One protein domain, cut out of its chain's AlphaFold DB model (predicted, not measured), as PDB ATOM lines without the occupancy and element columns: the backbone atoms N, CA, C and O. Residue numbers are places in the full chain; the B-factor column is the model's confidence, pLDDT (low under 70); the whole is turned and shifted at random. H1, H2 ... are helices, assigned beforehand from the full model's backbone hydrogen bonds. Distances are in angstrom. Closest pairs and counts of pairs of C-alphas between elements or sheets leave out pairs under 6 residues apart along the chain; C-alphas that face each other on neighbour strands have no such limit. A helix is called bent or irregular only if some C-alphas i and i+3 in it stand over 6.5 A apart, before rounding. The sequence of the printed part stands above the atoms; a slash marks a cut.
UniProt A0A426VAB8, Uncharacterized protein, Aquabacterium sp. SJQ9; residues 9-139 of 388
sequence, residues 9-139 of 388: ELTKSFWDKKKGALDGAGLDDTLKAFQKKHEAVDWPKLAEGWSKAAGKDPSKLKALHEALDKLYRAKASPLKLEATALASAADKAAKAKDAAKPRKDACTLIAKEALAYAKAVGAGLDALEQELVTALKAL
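Overview. This is residues 9 to 139 of the 388 residues of an uncharacterized protein of Aquabacterium sp. SJQ9 (UniProt A0A426VAB8). This is a long, thin rod of helices, in which the chain makes three passes along the length. The long bent helix H7 makes one pass, H5 and H6 one after the other make the pass beside it, and H2 with the short H3 and H4 makes the third, with H1 at the side of H2. H6 and H7a form a helical hairpin, while H5 runs alongside H7b. The printed part has 131 residues with seven named helices, H1 to H7 in order, and no named strand; the class is all helix. The whole is loose, with a radius of gyration of the C-alphas of 18.7 A, and spans 61 by 20 by 20 A.

Arrangement. Start at H7, residues 101 to 138, assigned as one helix by its hydrogen bonds but bent: C-alphas 122 and 125 are 6.6 A apart. Its arms are H7a, residues 101 to 122, and H7b, residues 125 to 138, at a steep tilt of 36 degrees, only just past shallow. H6, residues 77 to 94, and H7a form a helical hairpin: they touch, opposite ways at a shallow tilt of 19 degrees, the closest C-alphas being those of Ala 87 and Ala 111, 3.9 A apart. H5, residues 58 to 75, touches H7b, opposite ways at a shallow tilt of 9 degrees; the closest C-alphas, of Pro 58 and Leu 136, are 6.5 A apart. H5 and H6 meet only through their link. H2, residues 28 to 39, touches H6 at residues 79 to 86 alone, opposite ways at a shallow tilt of 21 degrees; the closest C-alphas, of Thr 30 and Leu 86, are 7.0 A apart. H2 and H7a are apart. H1, residues 12 to 16, touches H2, with the C-alphas of Lys 12 and Lys 32 closest at 5.8 A. H3, residues 43 to 46, only just touches H5, with 3 pairs of C-alphas within 8 A, at residues 68 to 72 of H5 alone; the closest C-alphas, of Leu 46 and Leu 68, are 6.6 A apart. H4, residues 50 to 53, only just touches H7b, with 3 pairs within 8 A, at residues 131 to 135 of H7b alone; the closest C-alphas, of Ser 51 and Ala 135, are 6.2 A apart. H4 also only just touches H5, with 3 pairs within 8 A, at residues 61 to 64 of H5 alone; the closest C-alphas, of Ser 51 and Leu 61, are 6.3 A apart. In H1, H2, H5, H7a and H7b every O i to N i+4 pair is within hydrogen-bond range, in H6 13 of 14 are, and H3 and H4 are too short for such a pair.

Along the chain. Find C-alpha 101 at (-13.269, -35.282, -7.883); from there H7a runs 31.6 A to C-alpha 122, and H7b runs 19.9 A to C-alpha 138 at (-27.035, -34.541, -59.653). H6 is 26.3 A long, H5 25.6 A and H2 16.5 A; the short H1, H3 and H4 are 6.4, 5.0 and 5.4 A. H1 begins at C-alpha 12, (-10.532, -48.026, -22.527).

Size, cuts and confidence. The two C-alphas farthest apart, of Lys 56 and Asp 98, are 61.4 A apart. The printed part, residues 9 to 139, has no cut. The link from H1 to H2, 11 residues, is long; that from H6 to H7 is short, and the others are tight. The mean pLDDT of the printed part is 94.8, and no printed residue is under 70.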
ATOM      1  N   GLU A   9     -11.965 -40.560 -25.377       97.75
ATOM      2  CA  GLU A   9     -12.632 -40.629 -24.077       97.75
ATOM      3  C   GLU A   9     -13.619 -41.799 -23.955       97.75
ATOM      4  O   GLU A   9     -13.981 -42.174 -22.841       97.75
ATOM      5  N   LEU A  10     -14.054 -42.394 -25.069       97.94
ATOM      6  CA  LEU A  10     -14.895 -43.594 -25.089       97.94
ATOM      7  C   LEU A  10     -14.086 -44.880 -25.305       97.94
ATOM      8  O   LEU A  10     -14.661 -45.965 -25.384       97.94
ATOM      9  N   THR A  11     -12.756 -44.780 -25.367       96.94
ATOM     10  CA  THR A  11     -11.853 -45.933 -25.433       96.94
ATOM     11  C   THR A  11     -11.327 -46.288 -24.049       96.94
ATOM     12  O   THR A  11     -11.056 -45.419 -23.217       96.94
ATOM     13  N   LYS A  12     -11.115 -47.583 -23.800       93.38
ATOM     14  CA  LYS A  12     -10.532 -48.026 -22.527       93.38
ATOM     15  C   LYS A  12      -9.095 -47.510 -22.345       93.38
ATOM     16  O   LYS A  12      -8.716 -47.057 -21.266       93.38
ATOM     17  N   SER A  13      -8.308 -47.530 -23.419       94.88
ATOM     18  CA  SER A  13      -6.878 -47.195 -23.396       94.88
ATOM     19  C   SER A  13      -6.588 -45.745 -22.987       94.88
ATOM     20  O   SER A  13      -5.506 -45.455 -22.470       94.88
ATOM     21  N   PHE A  14      -7.536 -44.828 -23.191       96.56
ATOM     22  CA  PHE A  14      -7.432 -43.451 -22.711       96.56
ATOM     23  C   PHE A  14      -7.467 -43.364 -21.180       96.56
ATOM     24  O   PHE A  14      -6.708 -42.595 -20.585       96.56
ATOM     25  N   TRP A  15      -8.307 -44.176 -20.539       95.06
ATOM     26  CA  TRP A  15      -8.488 -44.176 -19.087       95.06
ATOM     27  C   TRP A  15      -7.461 -45.032 -18.352       95.06
ATOM     28  O   TRP A  15      -7.061 -44.656 -17.254       95.06
ATOM     29  N   ASP A  16      -6.926 -46.080 -18.986       92.69
ATOM     30  CA  ASP A  16      -5.812 -46.871 -18.434       92.69
ATOM     31  C   ASP A  16      -4.577 -45.991 -18.122       92.69
ATOM     32  O   ASP A  16      -3.815 -46.263 -17.192       92.69
ATOM     33  N   LYS A  17      -4.395 -44.882 -18.855       94.69
ATOM     34  CA  LYS A  17      -3.323 -43.894 -18.623       94.69
ATOM     35  C   LYS A  17      -3.598 -42.955 -17.440       94.69
ATOM     36  O   LYS A  17      -2.681 -42.291 -16.960       94.69
ATOM     37  N   LYS A  18      -4.842 -42.879 -16.966       94.38
ATOM     38  CA  LYS A  18      -5.298 -42.000 -15.880       94.38
ATOM     39  C   LYS A  18      -5.619 -42.840 -14.643       94.38
ATOM     40  O   LYS A  18      -6.780 -43.028 -14.285       94.38
ATOM     41  N   LYS A  19      -4.566 -43.356 -13.998       89.69
ATOM     42  CA  LYS A  19      -4.665 -44.271 -12.849       89.69
ATOM     43  C   LYS A  19      -5.648 -43.745 -11.791       89.69
ATOM     44  O   LYS A  19      -5.492 -42.626 -11.307       89.69
ATOM     45  N   GLY A  20      -6.639 -44.561 -11.436       90.06
ATOM     46  CA  GLY A  20      -7.630 -44.248 -10.405       90.06
ATOM     47  C   GLY A  20      -8.825 -43.400 -10.858       90.06
ATOM     48  O   GLY A  20      -9.723 -43.152 -10.057       90.06
ATOM     49  N   ALA A  21      -8.876 -42.945 -12.116       94.12
ATOM     50  CA  ALA A  21      -9.966 -42.087 -12.588       94.12
ATOM     51  C   ALA A  21     -11.320 -42.816 -12.687       94.12
ATOM     52  O   ALA A  21     -12.358 -42.178 -12.539       94.12
ATOM     53  N   LEU A  22     -11.330 -44.135 -12.911       94.75
ATOM     54  CA  LEU A  22     -12.555 -44.939 -13.035       94.75
ATOM     55  C   LEU A  22     -12.763 -45.940 -11.888       94.75
ATOM     56  O   LEU A  22     -13.740 -46.690 -11.904       94.75
ATOM     57  N   ASP A  23     -11.906 -45.929 -10.864       94.31
ATOM     58  CA  ASP A  23     -11.957 -46.912  -9.780       94.31
ATOM     59  C   ASP A  23     -13.325 -46.894  -9.071       94.31
ATOM     60  O   ASP A  23     -13.819 -45.867  -8.585       94.31
ATOM     61  N   GLY A  24     -13.972 -48.063  -9.049       92.19
ATOM     62  CA  GLY A  24     -15.302 -48.257  -8.468       92.19
ATOM     63  C   GLY A  24     -16.463 -47.652  -9.271       92.19
ATOM     64  O   GLY A  24     -17.589 -47.643  -8.771       92.19
ATOM     65  N   ALA A  25     -16.228 -47.132 -10.485       93.12
ATOM     66  CA  ALA A  25     -17.279 -46.597 -11.360       93.12
ATOM     67  C   ALA A  25     -18.080 -47.686 -12.084       93.12
ATOM     68  O   ALA A  25     -19.222 -47.437 -12.466       93.12
ATOM     69  N   GLY A  26     -17.504 -48.881 -12.264       95.88
ATOM     70  CA  GLY A  26     -18.142 -49.978 -13.001       95.88
ATOM     71  C   GLY A  26     -18.296 -49.694 -14.501       95.88
ATOM     72  O   GLY A  26     -19.182 -50.251 -15.146       95.88
ATOM     73  N   LEU A  27     -17.472 -48.797 -15.057       96.69
ATOM     74  CA  LEU A  27     -17.557 -48.371 -16.458       96.69
ATOM     75  C   LEU A  27     -16.561 -49.094 -17.373       96.69
ATOM     76  O   LEU A  27     -16.787 -49.117 -18.578       96.69
ATOM     77  N   ASP A  28     -15.506 -49.712 -16.837       95.38
ATOM     78  CA  ASP A  28     -14.425 -50.329 -17.619       95.38
ATOM     79  C   ASP A  28     -14.916 -51.396 -18.601       95.38
ATOM     80  O   ASP A  28     -14.589 -51.358 -19.791       95.38
ATOM     81  N   ASP A  29     -15.741 -52.328 -18.123       95.75
ATOM     82  CA  ASP A  29     -16.296 -53.390 -18.963       95.75
ATOM     83  C   ASP A  29     -17.310 -52.842 -19.971       95.75
ATOM     84  O   ASP A  29     -17.346 -53.293 -21.118       95.75
ATOM     85  N   THR A  30     -18.079 -51.820 -19.582       96.31
ATOM     86  CA  THR A  30     -19.042 -51.149 -20.467       96.31
ATOM     87  C   THR A  30     -18.321 -50.424 -21.607       96.31
ATOM     88  O   THR A  30     -18.695 -50.595 -22.764       96.31
ATOM     89  N   LEU A  31     -17.247 -49.684 -21.308       97.44
ATOM     90  CA  LEU A  31     -16.406 -49.008 -22.302       97.44
ATOM     91  C   LEU A  31     -15.737 -50.013 -23.240       97.44
ATOM     92  O   LEU A  31     -15.776 -49.847 -24.456       97.44
ATOM     93  N   LYS A  32     -15.176 -51.099 -22.697       97.25
ATOM     94  CA  LYS A  32     -14.552 -52.159 -23.501       97.25
ATOM     95  C   LYS A  32     -15.561 -52.841 -24.429       97.25
ATOM     96  O   LYS A  32     -15.249 -53.103 -25.591       97.25
ATOM     97  N   ALA A  33     -16.760 -53.143 -23.931       97.38
ATOM     98  CA  ALA A  33     -17.823 -53.747 -24.727       97.38
ATOM     99  C   ALA A  33     -18.316 -52.796 -25.826       97.38
ATOM    100  O   ALA A  33     -18.492 -53.226 -26.968       97.38
ATOM    101  N   PHE A  34     -18.488 -51.516 -25.494       97.56
ATOM    102  CA  PHE A  34     -18.889 -50.475 -26.433       97.56
ATOM    103  C   PHE A  34     -17.851 -50.280 -27.545       97.56
ATOM    104  O   PHE A  34     -18.194 -50.366 -28.724       97.56
ATOM    105  N   GLN A  35     -16.570 -50.139 -27.184       97.94
ATOM    106  CA  GLN A  35     -15.458 -50.037 -28.131       97.94
ATOM    107  C   GLN A  35     -15.419 -51.239 -29.086       97.94
ATOM    108  O   GLN A  35     -15.364 -51.061 -30.300       97.94
ATOM    109  N   LYS A  36     -15.536 -52.468 -28.566       97.81
ATOM    110  CA  LYS A  36     -15.539 -53.679 -29.401       97.81
ATOM    111  C   LYS A  36     -16.688 -53.693 -30.416       97.81
ATOM    112  O   LYS A  36     -16.525 -54.186 -31.528       97.81
ATOM    113  N   LYS A  37     -17.870 -53.200 -30.037       97.06
ATOM    114  CA  LYS A  37     -19.020 -53.130 -30.949       97.06
ATOM    115  C   LYS A  37     -18.854 -52.038 -31.992       97.06
ATOM    116  O   LYS A  37     -19.221 -52.264 -33.138       97.06
ATOM    117  N   HIS A  38     -18.270 -50.904 -31.613       97.44
ATOM    118  CA  HIS A  38     -17.889 -49.860 -32.555       97.44
ATOM    119  C   HIS A  38     -16.909 -50.389 -33.617       97.44
ATOM    120  O   HIS A  38     -17.145 -50.213 -34.809       97.44
ATOM    121  N   GLU A  39     -15.858 -51.094 -33.193       96.75
ATOM    122  CA  GLU A  39     -14.852 -51.701 -34.081       96.75
ATOM    123  C   GLU A  39     -15.431 -52.807 -34.983       96.75
ATOM    124  O   GLU A  39     -14.876 -53.107 -36.035       96.75
ATOM    125  N   ALA A  40     -16.555 -53.415 -34.593       96.69
ATOM    126  CA  ALA A  40     -17.240 -54.430 -35.391       96.69
ATOM    127  C   ALA A  40     -18.096 -53.845 -36.533       96.69
ATOM    128  O   ALA A  40     -18.610 -54.609 -37.359       96.69
ATOM    129  N   VAL A  41     -18.293 -52.524 -36.577       96.19
ATOM    130  CA  VAL A  41     -18.989 -51.856 -37.680       96.19
ATOM    131  C   VAL A  41     -18.010 -51.621 -38.827       96.19
ATOM    132  O   VAL A  41     -16.933 -51.060 -38.653       96.19
ATOM    133  N   ASP A  42     -18.412 -52.030 -40.028       94.69
ATOM    134  CA  ASP A  42     -17.644 -51.817 -41.256       94.69
ATOM    135  C   ASP A  42     -17.850 -50.381 -41.768       94.69
ATOM    136  O   ASP A  42     -18.531 -50.141 -42.768       94.69
ATOM    137  N   TRP A  43     -17.312 -49.406 -41.029       93.44
ATOM    138  CA  TRP A  43     -17.409 -47.982 -41.357       93.44
ATOM    139  C   TRP A  43     -16.947 -47.633 -42.780       93.44
ATOM    140  O   TRP A  43     -17.614 -46.811 -43.406       93.44
ATOM    141  N   PRO A  44     -15.896 -48.262 -43.353       92.50
ATOM    142  CA  PRO A  44     -15.510 -48.020 -44.743       92.50
ATOM    143  C   PRO A  44     -16.621 -48.304 -45.758       92.50
ATOM    144  O   PRO A  44     -16.740 -47.580 -46.743       92.50
ATOM    145  N   LYS A  45     -17.475 -49.313 -45.522       89.38
ATOM    146  CA  LYS A  45     -18.635 -49.577 -46.394       89.38
ATOM    147  C   LYS A  45     -19.741 -48.534 -46.263       89.38
ATOM    148  O   LYS A  45     -20.540 -48.403 -47.181       89.38
ATOM    149  N   LEU A  46     -19.795 -47.823 -45.139       89.94
ATOM    150  CA  LEU A  46     -20.775 -46.772 -44.852       89.94
ATOM    151  C   LEU A  46     -20.255 -45.363 -45.197       89.94
ATOM    152  O   LEU A  46     -20.972 -44.386 -44.991       89.94
ATOM    153  N   ALA A  47     -19.017 -45.247 -45.684       83.62
ATOM    154  CA  ALA A  47     -18.335 -43.974 -45.877       83.62
ATOM    155  C   ALA A  47     -18.955 -43.094 -46.983       83.62
ATOM    156  O   ALA A  47     -19.788 -43.516 -47.788       83.62
ATOM    157  N   GLU A  48     -18.532 -41.827 -47.016       79.38
ATOM    158  CA  GLU A  48     -18.948 -40.843 -48.018       79.38
ATOM    159  C   GLU A  48     -18.635 -41.273 -49.449       79.38
ATOM    160  O   GLU A  48     -17.600 -41.876 -49.735       79.38
ATOM    161  N   GLY A  49     -19.513 -40.889 -50.378       83.12
ATOM    162  CA  GLY A  49     -19.283 -41.100 -51.799       83.12
ATOM    163  C   GLY A  49     -19.693 -42.482 -52.293       83.12
ATOM    164  O   GLY A  49     -19.362 -42.824 -53.429       83.12
ATOM    165  N   TRP A  50     -20.456 -43.249 -51.508       90.19
ATOM    166  CA  TRP A  50     -21.104 -44.480 -51.977       90.19
ATOM    167  C   TRP A  50     -21.961 -44.227 -53.223       90.19
ATOM    168  O   TRP A  50     -22.022 -45.056 -54.132       90.19
ATOM    169  N   SER A  51     -22.554 -43.035 -53.304       92.56
ATOM    170  CA  SER A  51     -23.338 -42.565 -54.444       92.56
ATOM    171  C   SER A  51     -22.526 -42.540 -55.747       92.56
ATOM    172  O   SER A  51     -23.049 -42.864 -56.810       92.56
ATOM    173  N   LYS A  52     -21.216 -42.259 -55.681       91.88
ATOM    174  CA  LYS A  52     -20.330 -42.252 -56.858       91.88
ATOM    175  C   LYS A  52     -20.134 -43.651 -57.444       91.88
ATOM    176  O   LYS A  52     -19.989 -43.780 -58.657       91.88
ATOM    177  N   ALA A  53     -20.159 -44.694 -56.610       88.69
ATOM    178  CA  ALA A  53     -19.999 -46.080 -57.056       88.69
ATOM    179  C   ALA A  53     -21.205 -46.587 -57.866       88.69
ATOM    180  O   ALA A  53     -21.051 -47.459 -58.719       88.69
ATOM    181  N   ALA A  54     -22.395 -46.023 -57.639       88.56
ATOM    182  CA  ALA A  54     -23.608 -46.379 -58.376       88.56
ATOM    183  C   ALA A  54     -23.657 -45.789 -59.804       88.56
ATOM    184  O   ALA A  54     -24.437 -46.254 -60.639       88.56
ATOM    185  N   GLY A  55     -22.805 -44.805 -60.114       90.50
ATOM    186  CA  GLY A  55     -22.758 -44.149 -61.419       90.50
ATOM    187  C   GLY A  55     -23.988 -43.278 -61.697       90.50
ATOM    188  O   GLY A  55     -24.552 -42.672 -60.791       90.50
ATOM    189  N   LYS A  56     -24.390 -43.192 -62.973       91.44
ATOM    190  CA  LYS A  56     -25.516 -42.355 -63.432       91.44
ATOM    191  C   LYS A  56     -26.878 -43.068 -63.442       91.44
ATOM    192  O   LYS A  56     -27.823 -42.565 -64.033       91.44
ATOM    193  N   ASP A  57     -26.974 -44.252 -62.848       90.94
ATOM    194  CA  ASP A  57     -28.174 -45.090 -62.903       90.94
ATOM    195  C   ASP A  57     -29.032 -44.883 -61.636       90.94
ATOM    196  O   ASP A  57     -28.602 -45.272 -60.541       90.94
ATOM    197  N   PRO A  58     -30.246 -44.303 -61.749       91.12
ATOM    198  CA  PRO A  58     -31.121 -44.069 -60.600       91.12
ATOM    199  C   PRO A  58     -31.505 -45.353 -59.857       91.12
ATOM    200  O   PRO A  58     -31.660 -45.340 -58.636       91.12
ATOM    201  N   SER A  59     -31.660 -46.467 -60.578       90.44
ATOM    202  CA  SER A  59     -32.082 -47.741 -59.989       90.44
ATOM    203  C   SER A  59     -30.963 -48.335 -59.142       90.44
ATOM    204  O   SER A  59     -31.206 -48.793 -58.025       90.44
ATOM    205  N   LYS A  60     -29.717 -48.255 -59.625       93.75
ATOM    206  CA  LYS A  60     -28.539 -48.677 -58.852       93.75
ATOM    207  C   LYS A  60     -28.313 -47.801 -57.627       93.75
ATOM    208  O   LYS A  60     -27.986 -48.339 -56.575       93.75
ATOM    209  N   LEU A  61     -28.524 -46.486 -57.736       94.50
ATOM    210  CA  LEU A  61     -28.437 -45.567 -56.595       94.50
ATOM    211  C   LEU A  61     -29.420 -45.951 -55.485       94.50
ATOM    212  O   LEU A  61     -29.013 -46.080 -54.333       94.50
ATOM    213  N   LYS A  62     -30.689 -46.194 -55.835       93.31
ATOM    214  CA  LYS A  62     -31.719 -46.614 -54.872       93.31
ATOM    215  C   LYS A  62     -31.410 -47.974 -54.242       93.31
ATOM    216  O   LYS A  62     -31.510 -48.111 -53.028       93.31
ATOM    217  N   ALA A  63     -30.981 -48.954 -55.038       93.56
ATOM    218  CA  ALA A  63     -30.621 -50.277 -54.527       93.56
ATOM    219  C   ALA A  63     -29.410 -50.227 -53.578       93.56
ATOM    220  O   ALA A  63     -29.386 -50.911 -52.553       93.56
ATOM    221  N   LEU A  64     -28.405 -49.402 -53.895       94.62
ATOM    222  CA  LEU A  64     -27.229 -49.231 -53.042       94.62
ATOM    223  C   LEU A  64     -27.595 -48.509 -51.740       94.62
ATOM    224  O   LEU A  64     -27.162 -48.938 -50.672       94.62
ATOM    225  N   HIS A  65     -28.446 -47.484 -51.817       95.25
ATOM    226  CA  HIS A  65     -29.003 -46.816 -50.643       95.25
ATOM    227  C   HIS A  65     -29.735 -47.793 -49.718       95.25
ATOM    228  O   HIS A  65     -29.435 -47.840 -48.531       95.25
ATOM    229  N   GLU A  66     -30.644 -48.614 -50.249       94.56
ATOM    230  CA  GLU A  66     -31.399 -49.594 -49.459       94.56
ATOM    231  C   GLU A  66     -30.474 -50.602 -48.756       94.56
ATOM    232  O   GLU A  66     -30.646 -50.910 -47.573       94.56
ATOM    233  N   ALA A  67     -29.444 -51.084 -49.457       94.44
ATOM    234  CA  ALA A  67     -28.452 -51.981 -48.874       94.44
ATOM    235  C   ALA A  67     -27.668 -51.316 -47.726       94.44
ATOM    236  O   ALA A  67     -27.421 -51.957 -46.697       94.44
ATOM    237  N   LEU A  68     -27.299 -50.041 -47.883       95.06
ATOM    238  CA  LEU A  68     -26.598 -49.273 -46.855       95.06
ATOM    239  C   LEU A  68     -27.493 -48.910 -45.672       95.06
ATOM    240  O   LEU A  68     -27.044 -49.068 -44.540       95.06
ATOM    241  N   ASP A  69     -28.743 -48.498 -45.895       95.12
ATOM    242  CA  ASP A  69     -29.720 -48.235 -44.827       95.12
ATOM    243  C   ASP A  69     -29.902 -49.490 -43.964       95.12
ATOM    244  O   ASP A  69     -29.740 -49.446 -42.740       95.12
ATOM    245  N   LYS A  70     -30.098 -50.651 -44.601       94.38
ATOM    246  CA  LYS A  70     -30.216 -51.934 -43.901       94.38
ATOM    247  C   LYS A  70     -28.963 -52.270 -43.093       94.38
ATOM    248  O   LYS A  70     -29.071 -52.712 -41.945       94.38
ATOM    249  N   LEU A  71     -27.774 -52.073 -43.668       94.06
ATOM    250  CA  LEU A  71     -26.507 -52.308 -42.974       94.06
ATOM    251  C   LEU A  71     -26.343 -51.358 -41.779       94.06
ATOM    252  O   LEU A  71     -25.980 -51.802 -40.687       94.06
ATOM    253  N   TYR A  72     -26.658 -50.076 -41.966       95.69
ATOM    254  CA  TYR A  72     -26.566 -49.045 -40.940       95.69
ATOM    255  C   TYR A  72     -27.498 -49.348 -39.766       95.69
ATOM    256  O   TYR A  72     -27.052 -49.390 -38.617       95.69
ATOM    257  N   ARG A  73     -28.769 -49.662 -40.043       95.19
ATOM    258  CA  ARG A  73     -29.755 -50.044 -39.020       95.19
ATOM    259  C   ARG A  73     -29.346 -51.290 -38.248       95.19
ATOM    260  O   ARG A  73     -29.544 -51.354 -37.038       95.19
ATOM    261  N   ALA A  74     -28.757 -52.271 -38.928       94.94
ATOM    262  CA  ALA A  74     -28.347 -53.518 -38.296       94.94
ATOM    263  C   ALA A  74     -27.070 -53.385 -37.450       94.94
ATOM    264  O   ALA A  74     -26.918 -54.111 -36.466       94.94
ATOM    265  N   LYS A  75     -26.126 -52.520 -37.846       95.12
ATOM    266  CA  LYS A  75     -24.771 -52.483 -37.266       95.12
ATOM    267  C   LYS A  75     -24.456 -51.200 -36.503       95.12
ATOM    268  O   LYS A  75     -23.924 -51.288 -35.403       95.12
ATOM    269  N   ALA A  76     -24.801 -50.037 -37.045       96.00
ATOM    270  CA  ALA A  76     -24.481 -48.742 -36.447       96.00
ATOM    271  C   ALA A  76     -25.584 -48.250 -35.497       96.00
ATOM    272  O   ALA A  76     -25.282 -47.810 -34.390       96.00
ATOM    273  N   SER A  77     -26.867 -48.369 -35.860       94.44
ATOM    274  CA  SER A  77     -27.971 -47.864 -35.022       94.44
ATOM    275  C   SER A  77     -28.017 -48.423 -33.590       94.44
ATOM    276  O   SER A  77     -28.309 -47.636 -32.685       94.44
ATOM    277  N   PRO A  78     -27.687 -49.703 -33.309       96.88
ATOM    278  CA  PRO A  78     -27.606 -50.195 -31.932       96.88
ATOM    279  C   PRO A  78     -26.603 -49.415 -31.068       96.88
ATOM    280  O   PRO A  78     -26.859 -49.194 -29.885       96.88
ATOM    281  N   LEU A  79     -25.513 -48.902 -31.659       97.44
ATOM    282  CA  LEU A  79     -24.508 -48.112 -30.939       97.44
ATOM    283  C   LEU A  79     -25.081 -46.812 -30.369       97.44
ATOM    284  O   LEU A  79     -24.605 -46.350 -29.340       97.44
ATOM    285  N   LYS A  80     -26.132 -46.237 -30.973       97.25
ATOM    286  CA  LYS A  80     -26.822 -45.058 -30.423       97.25
ATOM    287  C   LYS A  80     -27.445 -45.358 -29.061       97.25
ATOM    288  O   LYS A  80     -27.301 -44.568 -28.124       97.25
ATOM    289  N   LEU A  81     -28.147 -46.487 -28.951       94.94
ATOM    290  CA  LEU A  81     -28.785 -46.909 -27.702       94.94
ATOM    291  C   LEU A  81     -27.731 -47.219 -26.642       94.94
ATOM    292  O   LEU A  81     -27.861 -46.792 -25.498       94.94
ATOM    293  N   GLU A  82     -26.658 -47.898 -27.037       97.31
ATOM    294  CA  GLU A  82     -25.573 -48.253 -26.125       97.31
ATOM    295  C   GLU A  82     -24.777 -47.044 -25.644       97.31
ATOM    296  O   GLU A  82     -24.488 -46.946 -24.456       97.31
ATOM    297  N   ALA A  83     -24.494 -46.084 -26.524       98.00
ATOM    298  CA  ALA A  83     -23.857 -44.827 -26.155       98.00
ATOM    299  C   ALA A  83     -24.744 -44.010 -25.200       98.00
ATOM    300  O   ALA A  83     -24.262 -43.462 -24.213       98.00
ATOM    301  N   THR A  84     -26.062 -43.995 -25.422       97.12
ATOM    302  CA  THR A  84     -27.016 -43.344 -24.505       97.12
ATOM    303  C   THR A  84     -27.047 -44.040 -23.138       97.12
ATOM    304  O   THR A  84     -27.060 -43.378 -22.097       97.12
ATOM    305  N   ALA A  85     -27.019 -45.376 -23.117       97.00
ATOM    306  CA  ALA A  85     -26.964 -46.157 -21.885       97.00
ATOM    307  C   ALA A  85     -25.645 -45.936 -21.125       97.00
ATOM    308  O   ALA A  85     -25.669 -45.721 -19.913       97.00
ATOM    309  N   LEU A  86     -24.512 -45.912 -21.837       98.00
ATOM    310  CA  LEU A  86     -23.198 -45.578 -21.289       98.00
ATOM    311  C   LEU A  86     -23.193 -44.165 -20.696       98.00
ATOM    312  O   LEU A  86     -22.718 -43.980 -19.578       98.00
ATOM    313  N   ALA A  87     -23.772 -43.188 -21.398       98.12
ATOM    314  CA  ALA A  87     -23.863 -41.824 -20.899       98.12
ATOM    315  C   ALA A  87     -24.655 -41.728 -19.591       98.12
ATOM    316  O   ALA A  87     -24.214 -41.083 -18.643       98.12
ATOM    317  N   SER A  88     -25.799 -42.412 -19.522       97.62
ATOM    318  CA  SER A  88     -26.634 -42.477 -18.318       97.62
ATOM    319  C   SER A  88     -25.912 -43.162 -17.151       97.62
ATOM    320  O   SER A  88     -25.927 -42.666 -16.022       97.62
ATOM    321  N   ALA A  89     -25.213 -44.271 -17.416       97.56
ATOM    322  CA  ALA A  89     -24.413 -44.967 -16.411       97.56
ATOM    323  C   ALA A  89     -23.277 -44.084 -15.872       97.56
ATOM    324  O   ALA A  89     -23.064 -44.020 -14.659       97.56
ATOM    325  N   ALA A  90     -22.589 -43.360 -16.758       97.75
ATOM    326  CA  ALA A  90     -21.521 -42.444 -16.389       97.75
ATOM    327  C   ALA A  90     -22.045 -41.238 -15.591       97.75
ATOM    328  O   ALA A  90     -21.508 -40.932 -14.528       97.75
ATOM    329  N   ASP A  91     -23.145 -40.609 -16.007       98.06
ATOM    330  CA  ASP A  91     -23.777 -39.517 -15.253       98.06
ATOM    331  C   ASP A  91     -24.211 -39.966 -13.843       98.06
ATOM    332  O   ASP A  91     -23.952 -39.279 -12.848       98.06
ATOM    333  N   LYS A  92     -24.777 -41.175 -13.719       97.75
ATOM    334  CA  LYS A  92     -25.103 -41.774 -12.417       97.75
ATOM    335  C   LYS A  92     -23.855 -41.984 -11.554       97.75
ATOM    336  O   LYS A  92     -23.886 -41.674 -10.363       97.75
ATOM    337  N   ALA A  93     -22.762 -42.479 -12.135       96.75
ATOM    338  CA  ALA A  93     -21.497 -42.674 -11.428       96.75
ATOM    339  C   ALA A  93     -20.852 -41.343 -10.993       96.75
ATOM    340  O   ALA A  93     -20.278 -41.278  -9.905       96.75
ATOM    341  N   ALA A  94     -20.992 -40.277 -11.788       97.31
ATOM    342  CA  ALA A  94     -20.520 -38.931 -11.447       97.31
ATOM    343  C   ALA A  94     -21.279 -38.327 -10.250       97.31
ATOM    344  O   ALA A  94     -20.713 -37.589  -9.443       97.31
ATOM    345  N   LYS A  95     -22.568 -38.656 -10.110       97.44
ATOM    346  CA  LYS A  95     -23.449 -38.150  -9.043       97.44
ATOM    347  C   LYS A  95     -23.364 -38.938  -7.730       97.44
ATOM    348  O   LYS A  95     -24.025 -38.567  -6.759       97.44
ATOM    349  N   ALA A  96     -22.564 -40.003  -7.670       97.38
ATOM    350  CA  ALA A  96     -22.386 -40.782  -6.450       97.38
ATOM    351  C   ALA A  96     -21.759 -39.925  -5.327       97.38
ATOM    352  O   ALA A  96     -20.841 -39.130  -5.558       97.38
ATOM    353  N   LYS A  97     -22.281 -40.056  -4.098       96.44
ATOM    354  CA  LYS A  97     -21.875 -39.217  -2.951       96.44
ATOM    355  C   LYS A  97     -20.408 -39.428  -2.566       96.44
ATOM    356  O   LYS A  97     -19.749 -38.485  -2.143       96.44
ATOM    357  N   ASP A  98     -19.920 -40.645  -2.748       95.44
ATOM    358  CA  ASP A  98     -18.569 -41.128  -2.465       95.44
ATOM    359  C   ASP A  98     -17.583 -40.926  -3.629       95.44
ATOM    360  O   ASP A  98     -16.389 -41.181  -3.478       95.44
ATOM    361  N   ALA A  99     -18.034 -40.432  -4.789       94.88
ATOM    362  CA  ALA A  99     -17.141 -40.209  -5.918       94.88
ATOM    363  C   ALA A  99     -16.176 -39.035  -5.652       94.88
ATOM    364  O   ALA A  99     -16.584 -37.874  -5.514       94.88
ATOM    365  N   ALA A 100     -14.876 -39.340  -5.628       96.12
ATOM    366  CA  ALA A 100     -13.809 -38.345  -5.588       96.12
ATOM    367  C   ALA A 100     -13.808 -37.477  -6.859       96.12
ATOM    368  O   ALA A 100     -14.238 -37.919  -7.927       96.12
ATOM    369  N   LYS A 101     -13.284 -36.246  -6.766       95.38
ATOM    370  CA  LYS A 101     -13.269 -35.282  -7.883       95.38
ATOM    371  C   LYS A 101     -12.721 -35.866  -9.202       95.38
ATOM    372  O   LYS A 101     -13.426 -35.740 -10.198       95.38
ATOM    373  N   PRO A 102     -11.572 -36.579  -9.234       96.06
ATOM    374  CA  PRO A 102     -11.063 -37.159 -10.482       96.06
ATOM    375  C   PRO A 102     -12.046 -38.124 -11.158       96.06
ATOM    376  O   PRO A 102     -12.160 -38.128 -12.382       96.06
ATOM    377  N   ARG A 103     -12.800 -38.898 -10.365       95.94
ATOM    378  CA  ARG A 103     -13.829 -39.812 -10.871       95.94
ATOM    379  C   ARG A 103     -15.049 -39.075 -11.397       95.94
ATOM    380  O   ARG A 103     -15.579 -39.458 -12.435       95.94
ATOM    381  N   LYS A 104     -15.487 -38.020 -10.706       96.75
ATOM    382  CA  LYS A 104     -16.593 -37.173 -11.173       96.75
ATOM    383  C   LYS A 104     -16.265 -36.554 -12.524       96.75
ATOM    384  O   LYS A 104     -17.035 -36.729 -13.461       96.75
ATOM    385  N   ASP A 105     -15.089 -35.939 -12.637       96.75
ATOM    386  CA  ASP A 105     -14.630 -35.291 -13.866       96.75
ATOM    387  C   ASP A 105     -14.525 -36.304 -15.023       96.75
ATOM    388  O   ASP A 105     -14.984 -36.034 -16.134       96.75
ATOM    389  N   ALA A 106     -13.997 -37.506 -14.754       97.44
ATOM    390  CA  ALA A 106     -13.921 -38.588 -15.736       97.44
ATOM    391  C   ALA A 106     -15.303 -39.058 -16.215       97.44
ATOM    392  O   ALA A 106     -15.559 -39.134 -17.415       97.44
ATOM    393  N   CYS A 107     -16.214 -39.331 -15.279       97.31
ATOM    394  CA  CYS A 107     -17.562 -39.798 -15.584       97.31
ATOM    395  C   CYS A 107     -18.385 -38.736 -16.335       97.31
ATOM    396  O   CYS A 107     -19.096 -39.066 -17.280       97.31
ATOM    397  N   THR A 108     -18.260 -37.456 -15.971       98.00
ATOM    398  CA  THR A 108     -18.901 -36.353 -16.701       98.00
ATOM    399  C   THR A 108     -18.377 -36.245 -18.132       98.00
ATOM    400  O   THR A 108     -19.170 -36.047 -19.054       98.00
ATOM    401  N   LEU A 109     -17.066 -36.416 -18.338       97.88
ATOM    402  CA  LEU A 109     -16.479 -36.403 -19.676       97.88
ATOM    403  C   LEU A 109     -16.990 -37.576 -20.529       97.88
ATOM    404  O   LEU A 109     -17.448 -37.348 -21.645       97.88
ATOM    405  N   ILE A 110     -17.014 -38.798 -19.983       97.94
ATOM    406  CA  ILE A 110     -17.582 -39.974 -20.668       97.94
ATOM    407  C   ILE A 110     -19.048 -39.730 -21.039       97.94
ATOM    408  O   ILE A 110     -19.442 -39.988 -22.173       97.94
ATOM    409  N   ALA A 111     -19.855 -39.212 -20.107       98.06
ATOM    410  CA  ALA A 111     -21.272 -38.962 -20.354       98.06
ATOM    411  C   ALA A 111     -21.497 -37.980 -21.510       98.06
ATOM    412  O   ALA A 111     -22.335 -38.219 -22.382       98.06
ATOM    413  N   LYS A 112     -20.714 -36.898 -21.540       98.38
ATOM    414  CA  LYS A 112     -20.766 -35.890 -22.599       98.38
ATOM    415  C   LYS A 112     -20.394 -36.481 -23.961       98.38
ATOM    416  O   LYS A 112     -21.162 -36.329 -24.911       98.38
ATOM    417  N   GLU A 113     -19.251 -37.159 -24.054       98.25
ATOM    418  CA  GLU A 113     -18.761 -37.700 -25.328       98.25
ATOM    419  C   GLU A 113     -19.647 -38.844 -25.839       98.25
ATOM    420  O   GLU A 113     -19.917 -38.934 -27.036       98.25
ATOM    421  N   ALA A 114     -20.208 -39.664 -24.946       98.12
ATOM    422  CA  ALA A 114     -21.141 -40.724 -25.321       98.12
ATOM    423  C   ALA A 114     -22.464 -40.164 -25.878       98.12
ATOM    424  O   ALA A 114     -22.982 -40.687 -26.866       98.12
ATOM    425  N   LEU A 115     -22.993 -39.065 -25.324       98.06
ATOM    426  CA  LEU A 115     -24.163 -38.385 -25.898       98.06
ATOM    427  C   LEU A 115     -23.859 -37.741 -27.254       98.06
ATOM    428  O   LEU A 115     -24.680 -37.836 -28.170       98.06
ATOM    429  N   ALA A 116     -22.693 -37.106 -27.399       97.69
ATOM    430  CA  ALA A 116     -22.262 -36.535 -28.672       97.69
ATOM    431  C   ALA A 116     -22.144 -37.624 -29.750       97.69
ATOM    432  O   ALA A 116     -22.693 -37.476 -30.844       97.69
ATOM    433  N   TYR A 117     -21.534 -38.759 -29.402       97.88
ATOM    434  CA  TYR A 117     -21.442 -39.929 -30.267       97.88
ATOM    435  C   TYR A 117     -22.827 -40.492 -30.629       97.88
ATOM    436  O   TYR A 117     -23.120 -40.711 -31.803       97.88
ATOM    437  N   ALA A 118     -23.728 -40.660 -29.654       97.38
ATOM    438  CA  ALA A 118     -25.095 -41.129 -29.903       97.38
ATOM    439  C   ALA A 118     -25.852 -40.215 -30.884       97.38
ATOM    440  O   ALA A 118     -26.583 -40.695 -31.755       97.38
ATOM    441  N   LYS A 119     -25.663 -38.894 -30.764       96.88
ATOM    442  CA  LYS A 119     -26.237 -37.908 -31.685       96.88
ATOM    443  C   LYS A 119     -25.648 -38.041 -33.092       96.88
ATOM    444  O   LYS A 119     -26.417 -38.038 -34.048       96.88
ATOM    445  N   ALA A 120     -24.330 -38.212 -33.214       96.31
ATOM    446  CA  ALA A 120     -23.666 -38.430 -34.501       96.31
ATOM    447  C   ALA A 120     -24.178 -39.702 -35.198       96.31
ATOM    448  O   ALA A 120     -24.554 -39.653 -36.366       96.31
ATOM    449  N   VAL A 121     -24.311 -40.815 -34.463       96.06
ATOM    450  CA  VAL A 121     -24.907 -42.058 -34.991       96.06
ATOM    451  C   VAL A 121     -26.373 -41.856 -35.383       96.06
ATOM    452  O   VAL A 121     -26.837 -42.428 -36.368       96.06
ATOM    453  N   GLY A 122     -27.123 -41.032 -34.650       93.44
ATOM    454  CA  GLY A 122     -28.487 -40.665 -35.030       93.44
ATOM    455  C   GLY A 122     -28.560 -39.940 -36.375       93.44
ATOM    456  O   GLY A 122     -29.390 -40.300 -37.200       93.44
ATOM    457  N   ALA A 123     -27.661 -38.983 -36.603       95.00
ATOM    458  CA  ALA A 123     -27.621 -38.174 -37.822       95.00
ATOM    459  C   ALA A 123     -27.132 -38.940 -39.067       95.00
ATOM    460  O   ALA A 123     -27.303 -38.459 -40.185       95.00
ATOM    461  N   GLY A 124     -26.524 -40.121 -38.904       93.38
ATOM    462  CA  GLY A 124     -26.008 -40.898 -40.034       93.38
ATOM    463  C   GLY A 124     -27.092 -41.363 -41.012       93.38
ATOM    464  O   GLY A 124     -26.867 -41.302 -42.216       93.38
ATOM    465  N   LEU A 125     -28.283 -41.754 -40.534       90.19
ATOM    466  CA  LEU A 125     -29.400 -42.119 -41.425       90.19
ATOM    467  C   LEU A 125     -29.890 -40.917 -42.240       90.19
ATOM    468  O   LEU A 125     -30.066 -41.031 -43.449       90.19
ATOM    469  N   ASP A 126     -30.027 -39.753 -41.602       89.75
ATOM    470  CA  ASP A 126     -30.429 -38.522 -42.290       89.75
ATOM    471  C   ASP A 126     -29.392 -38.126 -43.354       89.75
ATOM    472  O   ASP A 126     -29.747 -37.717 -44.458       89.75
ATOM    473  N   ALA A 127     -28.100 -38.297 -43.054       93.00
ATOM    474  CA  ALA A 127     -27.022 -38.055 -44.008       93.00
ATOM    475  C   ALA A 127     -27.039 -39.043 -45.193       93.00
ATOM    476  O   ALA A 127     -26.679 -38.656 -46.304       93.00
ATOM    477  N   LEU A 128     -27.449 -40.300 -44.975       93.12
ATOM    478  CA  LEU A 128     -27.617 -41.296 -46.040       93.12
ATOM    479  C   LEU A 128     -28.718 -40.862 -47.023       93.12
ATOM    480  O   LEU A 128     -28.485 -40.821 -48.231       93.12
ATOM    481  N   GLU A 129     -29.875 -40.467 -46.490       92.94
ATOM    482  CA  GLU A 129     -31.024 -40.008 -47.277       92.94
ATOM    483  C   GLU A 129     -30.698 -38.708 -48.031       92.94
ATOM    484  O   GLU A 129     -30.953 -38.579 -49.230       92.94
ATOM    485  N   GLN A 130     -30.049 -37.747 -47.366       92.69
ATOM    486  CA  GLN A 130     -29.607 -36.503 -48.003       92.69
ATOM    487  C   GLN A 130     -28.620 -36.754 -49.150       92.69
ATOM    488  O   GLN A 130     -28.694 -36.078 -50.183       92.69
ATOM    489  N   GLU A 131     -27.711 -37.721 -48.998       93.81
ATOM    490  CA  GLU A 131     -26.782 -38.107 -50.059       93.81
ATOM    491  C   GLU A 131     -27.523 -38.752 -51.242       93.81
ATOM    492  O   GLU A 131     -27.228 -38.398 -52.383       93.81
ATOM    493  N   LEU A 132     -28.536 -39.598 -51.003       94.56
ATOM    494  CA  LEU A 132     -29.392 -40.142 -52.068       94.56
ATOM    495  C   LEU A 132     -30.118 -39.028 -52.830       94.56
ATOM    496  O   LEU A 132     -30.065 -38.988 -54.059       94.56
ATOM    497  N   VAL A 133     -30.774 -38.109 -52.118       93.75
ATOM    498  CA  VAL A 133     -31.502 -36.987 -52.729       93.75
ATOM    499  C   VAL A 133     -30.558 -36.112 -53.551       93.75
ATOM    500  O   VAL A 133     -30.889 -35.720 -54.672       93.75
ATOM    501  N   THR A 134     -29.371 -35.821 -53.021       93.81
ATOM    502  CA  THR A 134     -28.351 -35.034 -53.724       93.81
ATOM    503  C   THR A 134     -27.849 -35.768 -54.964       93.81
ATOM    504  O   THR A 134     -27.760 -35.164 -56.031       93.81
ATOM    505  N   ALA A 135     -27.584 -37.072 -54.861       93.94
ATOM    506  CA  ALA A 135     -27.135 -37.893 -55.978       93.94
ATOM    507  C   ALA A 135     -28.194 -37.981 -57.084       93.94
ATOM    508  O   ALA A 135     -27.865 -37.763 -58.246       93.94
ATOM    509  N   LEU A 136     -29.464 -38.212 -56.737       91.94
ATOM    510  CA  LEU A 136     -30.574 -38.248 -57.695       91.94
ATOM    511  C   LEU A 136     -30.778 -36.902 -58.401       91.94
ATOM    512  O   LEU A 136     -31.067 -36.889 -59.593       91.94
ATOM    513  N   LYS A 137     -30.593 -35.777 -57.698       92.00
ATOM    514  CA  LYS A 137     -30.634 -34.433 -58.302       92.00
ATOM    515  C   LYS A 137     -29.436 -34.147 -59.209       92.00
ATOM    516  O   LYS A 137     -29.570 -33.371 -60.149       92.00
ATOM    517  N   ALA A 138     -28.273 -34.722 -58.900       93.00
ATOM    518  CA  ALA A 138     -27.035 -34.541 -59.653       93.00
ATOM    519  C   ALA A 138     -26.913 -35.476 -60.862       93.00
ATOM    520  O   ALA A 138     -26.049 -35.254 -61.717       93.00
ATOM    521  N   LEU A 139     -27.751 -36.516 -60.950       89.94
ATOM    522  CA  LEU A 139     -27.888 -37.270 -62.185       89.94
ATOM    523  C   LEU A 139     -28.190 -36.279 -63.308       89.94
ATOM    524  O   LEU A 139     -29.023 -35.390 -63.108       89.94
TER     525      LEU A 139